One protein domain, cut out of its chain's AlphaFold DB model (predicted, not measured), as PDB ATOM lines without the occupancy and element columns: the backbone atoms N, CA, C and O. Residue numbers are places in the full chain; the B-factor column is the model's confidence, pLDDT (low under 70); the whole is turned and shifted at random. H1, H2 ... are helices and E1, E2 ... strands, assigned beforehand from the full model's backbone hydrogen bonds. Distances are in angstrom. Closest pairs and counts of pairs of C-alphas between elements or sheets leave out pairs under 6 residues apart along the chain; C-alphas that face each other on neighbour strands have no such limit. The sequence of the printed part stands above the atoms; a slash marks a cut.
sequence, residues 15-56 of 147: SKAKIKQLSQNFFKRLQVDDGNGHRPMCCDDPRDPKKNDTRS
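AT A GLANCE: This is residues 15 to 56 of the 147 residues of an uncharacterized protein of Mucilaginibacter sp. ZH6 (UniProt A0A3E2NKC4). One helix, H1, runs out like an arm from a small body made of a two-stranded hairpin, E1 and E2, and a long looped tail, residues 41 to 56, that leaves the hairpin and folds back on itself. The outer part of the arm, residues 15 to 22, sticks out free, and it makes much of the length. The printed part has 42 residues, with one named helix and two named strands in the order H1, E1, E2; the strands form an antiparallel sheet of order E1 - E2. The class is mixed, helices and strands, with 18 residues in named elements, under half of those printed. The whole is loose, with a radius of gyration of the C-alphas of 11.9 A, and spans 37 by 21 by 12 A.

HOW THE PARTS SIT: H1, residues 16 to 27, has every O i to N i+4 pair within hydrogen-bond range. A tight link of 3 residues joins it to E1, residues 31 to 33. A tight link of 4 residues leads on to E2, residues 38 to 40. E1 and E2 are a hairpin, antiparallel neighbours with 140 degrees between their directions. The C-alphas of Asp 33 and His 38 face each other at 4.6 A. N 32 and O 39 are within hydrogen-bond range at 2.8 A, and N 39 and O 32 at 2.9 A. H1 and E2 are apart.

IN THESE COORDINATES: H1 begins at C-alpha 16, (-27.538, -20.957, 37.754), and measures 16.5 A from first to last C-alpha. E1 measures 6.5 A. E2 measures 7.1 A and ends at C-alpha 40, (-31.808, -37.795, 55.238).

THE WHOLE: The two C-alphas farthest apart, those of Ser 15 and Asn 36, are 38.5 A apart. Without residues 15 to 22 the body spans 23 by 21 by 12 A. The printed part has no cut, and neither link is long. Mean pLDDT of the printed part is 77.6, and no printed residue is under 70.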
ATOM      1  N   SER A  15     -29.772 -16.662  38.720       79.94
ATOM      2  CA  SER A  15     -28.569 -17.254  38.124       79.94
ATOM      3  C   SER A  15     -28.450 -18.750  38.441       79.94
ATOM      4  O   SER A  15     -28.839 -19.210  39.519       79.94
ATOM      5  N   LYS A  16     -27.814 -19.521  37.547       80.81
ATOM      6  CA  LYS A  16     -27.538 -20.957  37.754       80.81
ATOM      7  C   LYS A  16     -26.861 -21.240  39.101       80.81
ATOM      8  O   LYS A  16     -27.210 -22.197  39.789       80.81
ATOM      9  N   ALA A  17     -25.899 -20.400  39.488       75.94
ATOM     10  CA  ALA A  17     -25.195 -20.527  40.761       75.94
ATOM     11  C   ALA A  17     -26.139 -20.338  41.958       75.94
ATOM     12  O   ALA A  17     -26.087 -21.110  42.917       75.94
ATOM     13  N   LYS A  18     -27.040 -19.353  41.881       77.31
ATOM     14  CA  LYS A  18     -28.021 -19.087  42.930       77.31
ATOM     15  C   LYS A  18     -29.066 -20.202  43.022       77.31
ATOM     16  O   LYS A  18     -29.335 -20.653  44.131       77.31
ATOM     17  N   ILE A  19     -29.568 -20.718  41.895       78.81
ATOM     18  CA  ILE A  19     -30.470 -21.889  41.868       78.81
ATOM     19  C   ILE A  19     -29.800 -23.095  42.535       78.81
ATOM     20  O   ILE A  19     -30.396 -23.732  43.404       78.81
ATOM     21  N   LYS A  20     -28.533 -23.377  42.198       75.12
ATOM     22  CA  LYS A  20     -27.772 -24.475  42.811       75.12
ATOM     23  C   LYS A  20     -27.668 -24.321  44.331       75.12
ATOM     24  O   LYS A  20     -27.916 -25.283  45.051       75.12
ATOM     25  N   GLN A  21     -27.341 -23.126  44.823       72.81
ATOM     26  CA  GLN A  21     -27.257 -22.862  46.264       72.81
ATOM     27  C   GLN A  21     -28.607 -23.010  46.971       72.81
ATOM     28  O   GLN A  21     -28.669 -23.599  48.048       72.81
ATOM     29  N   LEU A  22     -29.685 -22.484  46.381       78.38
ATOM     30  CA  LEU A  22     -31.036 -22.604  46.933       78.38
ATOM     31  C   LEU A  22     -31.449 -24.075  47.041       78.38
ATOM     32  O   LEU A  22     -31.850 -24.519  48.114       78.38
ATOM     33  N   SER A  23     -31.246 -24.838  45.966       77.88
ATOM     34  CA  SER A  23     -31.513 -26.277  45.919       77.88
ATOM     35  C   SER A  23     -30.731 -27.039  46.995       77.88
ATOM     36  O   SER A  23     -31.319 -27.763  47.795       77.88
ATOM     37  N   GLN A  24     -29.417 -26.823  47.094       78.44
ATOM     38  CA  GLN A  24     -28.580 -27.482  48.103       78.44
ATOM     39  C   GLN A  24     -29.021 -27.158  49.537       78.44
ATOM     40  O   GLN A  24     -29.101 -28.049  50.381       78.44
ATOM     41  N   ASN A  25     -29.328 -25.889  49.814       77.38
ATOM     42  CA  ASN A  25     -29.780 -25.445  51.131       77.38
ATOM     43  C   ASN A  25     -31.141 -26.024  51.522       77.38
ATOM     44  O   ASN A  25     -31.377 -26.259  52.709       77.38
ATOM     45  N   PHE A  26     -32.023 -26.218  50.546       79.44
ATOM     46  CA  PHE A  26     -33.323 -26.837  50.743       79.44
ATOM     47  C   PHE A  26     -33.168 -28.334  51.048       79.44
ATOM     48  O   PHE A  26     -33.545 -28.781  52.129       79.44
ATOM     49  N   PHE A  27     -32.498 -29.090  50.173       77.31
ATOM     50  CA  PHE A  27     -32.367 -30.546  50.327       77.31
ATOM     51  C   PHE A  27     -31.514 -30.979  51.517       77.31
ATOM     52  O   PHE A  27     -31.737 -32.056  52.056       77.31
ATOM     53  N   LYS A  28     -30.581 -30.142  51.986       75.44
ATOM     54  CA  LYS A  28     -29.837 -30.416  53.225       75.44
ATOM     55  C   LYS A  28     -30.741 -30.462  54.466       75.44
ATOM     56  O   LYS A  28     -30.372 -31.082  55.457       75.44
ATOM     57  N   ARG A  29     -31.877 -29.761  54.440       78.44
ATOM     58  CA  ARG A  29     -32.803 -29.649  55.579       78.44
ATOM     59  C   ARG A  29     -33.997 -30.590  55.478       78.44
ATOM     60  O   ARG A  29     -34.672 -30.793  56.479       78.44
ATOM     61  N   LEU A  30     -34.264 -31.132  54.294       78.31
ATOM     62  CA  LEU A  30     -35.406 -32.004  54.077       78.31
ATOM     63  C   LEU A  30     -35.108 -33.417  54.590       78.31
ATOM     64  O   LEU A  30     -34.032 -33.965  54.339       78.31
ATOM     65  N   GLN A  31     -36.075 -34.006  55.284       80.44
ATOM     66  CA  GLN A  31     -36.034 -35.398  55.717       80.44
ATOM     67  C   GLN A  31     -37.150 -36.185  55.031       80.44
ATOM     68  O   GLN A  31     -38.199 -35.631  54.711       80.44
ATOM     69  N   VAL A  32     -36.889 -37.464  54.781       77.75
ATOM     70  CA  VAL A  32     -37.860 -38.425  54.263       77.75
ATOM     71  C   VAL A  32     -38.448 -39.171  55.449       77.75
ATOM     72  O   VAL A  32     -37.692 -39.674  56.279       77.75
ATOM     73  N   ASP A  33     -39.772 -39.229  55.522       77.94
ATOM     74  CA  ASP A  33     -40.496 -40.133  56.412       77.94
ATOM     75  C   ASP A  33     -40.713 -41.464  55.684       77.94
ATOM     76  O   ASP A  33     -41.281 -41.484  54.590       77.94
ATOM     77  N   ASP A  34     -40.199 -42.557  56.243       73.81
ATOM     78  CA  ASP A  34     -40.340 -43.904  55.680       73.81
ATOM     79  C   ASP A  34     -41.319 -44.794  56.467       73.81
ATOM     80  O   ASP A  34     -41.325 -46.017  56.303       73.81
ATOM     81  N   GLY A  35     -42.140 -44.183  57.326       72.62
ATOM     82  CA  GLY A  35     -43.109 -44.862  58.185       72.62
ATOM     83  C   GLY A  35     -42.502 -45.466  59.456       72.62
ATOM     84  O   GLY A  35     -43.244 -45.792  60.380       72.62
ATOM     85  N   ASN A  36     -41.171 -45.584  59.543       77.00
ATOM     86  CA  ASN A  36     -40.456 -46.024  60.748       77.00
ATOM     87  C   ASN A  36     -39.637 -44.895  61.398       77.00
ATOM     88  O   ASN A  36     -38.979 -45.112  62.418       77.00
ATOM     89  N   GLY A  37     -39.667 -43.694  60.816       80.06
ATOM     90  CA  GLY A  37     -38.984 -42.505  61.306       80.06
ATOM     91  C   GLY A  37     -38.520 -41.594  60.174       80.06
ATOM     92  O   GLY A  37     -38.901 -41.747  59.015       80.06
ATOM     93  N   HIS A  38     -37.666 -40.631  60.518       84.38
ATOM     94  CA  HIS A  38     -37.120 -39.676  59.558       84.38
ATOM     95  C   HIS A  38     -35.671 -40.002  59.199       84.38
ATOM     96  O   HIS A  38     -34.833 -40.232  60.075       84.38
ATOM     97  N   ARG A  39     -35.343 -39.946  57.905       85.12
ATOM     98  CA  ARG A  39     -33.978 -40.116  57.389       85.12
ATOM     99  C   ARG A  39     -33.575 -38.980  56.445       85.12
ATOM    100  O   ARG A  39     -34.438 -38.351  55.832       85.12
ATOM    101  N   PRO A  40     -32.271 -38.706  56.276       83.00
ATOM    102  CA  PRO A  40     -31.808 -37.795  55.238       83.00
ATOM    103  C   PRO A  40     -32.192 -38.284  53.837       83.00
ATOM    104  O   PRO A  40     -32.250 -39.488  53.576       83.00
ATOM    105  N   MET A  41     -32.386 -37.332  52.926       80.50
ATOM    106  CA  MET A  41     -32.620 -37.620  51.515       80.50
ATOM    107  C   MET A  41     -31.335 -38.105  50.811       80.50
ATOM    108  O   MET A  41     -30.313 -37.415  50.836       80.50
ATOM    109  N   CYS A  42     -31.398 -39.234  50.107       80.50
ATOM    110  CA  CYS A  42     -30.314 -39.830  49.329       80.50
ATOM    111  C   CYS A  42     -30.798 -40.194  47.916       80.50
ATOM    112  O   CYS A  42     -31.817 -40.858  47.749       80.50
ATOM    113  N   CYS A  43     -30.054 -39.756  46.898       79.12
ATOM    114  CA  CYS A  43     -30.355 -40.005  45.483       79.12
ATOM    115  C   CYS A  43     -29.156 -40.628  44.740       79.12
ATOM    116  O   CYS A  43     -29.012 -40.445  43.532       79.12
ATOM    117  N   ASP A  44     -28.247 -41.278  45.476       82.38
ATOM    118  CA  ASP A  44     -26.946 -41.719  44.959       82.38
ATOM    119  C   ASP A  44     -27.018 -43.082  44.241       82.38
ATOM    120  O   ASP A  44     -26.104 -43.414  43.486       82.38
ATOM    121  N   ASP A  45     -28.084 -43.874  44.449       79.31
ATOM    122  CA  ASP A  45     -28.329 -45.120  43.707       79.31
ATOM    123  C   ASP A  45     -29.836 -45.346  43.463       79.31
ATOM    124  O   ASP A  45     -30.564 -45.708  44.389       79.31
ATOM    125  N   PRO A  46     -30.324 -45.211  42.218       71.19
ATOM    126  CA  PRO A  46     -31.741 -45.369  41.883       71.19
ATOM    127  C   PRO A  46     -32.257 -46.810  42.028       71.19
ATOM    128  O   PRO A  46     -33.465 -47.033  41.998       71.19
ATOM    129  N   ARG A  47     -31.366 -47.804  42.133       74.06
ATOM    130  CA  ARG A  47     -31.739 -49.221  42.270       74.06
ATOM    131  C   ARG A  47     -32.009 -49.602  43.722       74.06
ATOM    132  O   ARG A  47     -32.662 -50.610  43.964       74.06
ATOM    133  N   ASP A  48     -31.494 -48.821  44.670       76.44
ATOM    134  CA  ASP A  48     -31.739 -48.995  46.097       76.44
ATOM    135  C   ASP A  48     -32.951 -48.133  46.498       76.44
ATOM    136  O   ASP A  48     -32.872 -46.903  46.434       76.44
ATOM    137  N   PRO A  49     -34.072 -48.731  46.944       72.00
ATOM    138  CA  PRO A  49     -35.253 -47.982  47.372       72.00
ATOM    139  C   PRO A  49     -34.974 -46.941  48.467       72.00
ATOM    140  O   PRO A  49     -35.699 -45.955  48.565       72.00
ATOM    141  N   LYS A  50     -33.918 -47.120  49.274       74.88
ATOM    142  CA  LYS A  50     -33.510 -46.171  50.323       74.88
ATOM    143  C   LYS A  50     -32.603 -45.045  49.812       74.88
ATOM    144  O   LYS A  50     -32.294 -44.133  50.578       74.88
ATOM    145  N   LYS A  51     -32.157 -45.110  48.553       80.31
ATOM    146  CA  LYS A  51     -31.257 -44.136  47.906       80.31
ATOM    147  C   LYS A  51     -31.780 -43.624  46.564       80.31
ATOM    148  O   LYS A  51     -31.016 -43.055  45.783       80.31
ATOM    149  N   ASN A  52     -33.071 -43.810  46.311       74.75
ATOM    150  CA  ASN A  52     -33.762 -43.356  45.110       74.75
ATOM    151  C   ASN A  52     -34.746 -42.215  45.424       74.75
ATOM    152  O   ASN A  52     -35.863 -42.170  44.905       74.75
ATOM    153  N   ASP A  53     -34.367 -41.300  46.317       77.94
ATOM    154  CA  ASP A  53     -35.211 -40.149  46.613       77.94
ATOM    155  C   ASP A  53     -35.196 -39.146  45.453       77.94
ATOM    156  O   ASP A  53     -34.158 -38.853  44.853       77.94
ATOM    157  N   THR A  54     -36.359 -38.570  45.157       72.94
ATOM    158  CA  THR A  54     -36.516 -37.606  44.064       72.94
ATOM    159  C   THR A  54     -36.279 -36.175  44.556       72.94
ATOM    160  O   THR A  54     -36.898 -35.729  45.518       72.94
ATOM    161  N   ARG A  55     -35.396 -35.430  43.874       73.88
ATOM    162  CA  ARG A  55     -35.092 -34.006  44.155       73.88
ATOM    163  C   ARG A  55     -35.748 -33.027  43.182       73.88
ATOM    164  O   ARG A  55     -35.631 -31.817  43.343       73.88
ATOM    165  N   SER A  56     -36.384 -33.517  42.131       73.69
ATOM    166  CA  SER A  56     -36.977 -32.668  41.102       73.69
ATOM    167  C   SER A  56     -38.038 -33.432  40.341       73.69
ATOM    168  O   SER A  56     -37.853 -34.612  40.062       73.69
TER     169      SER A  56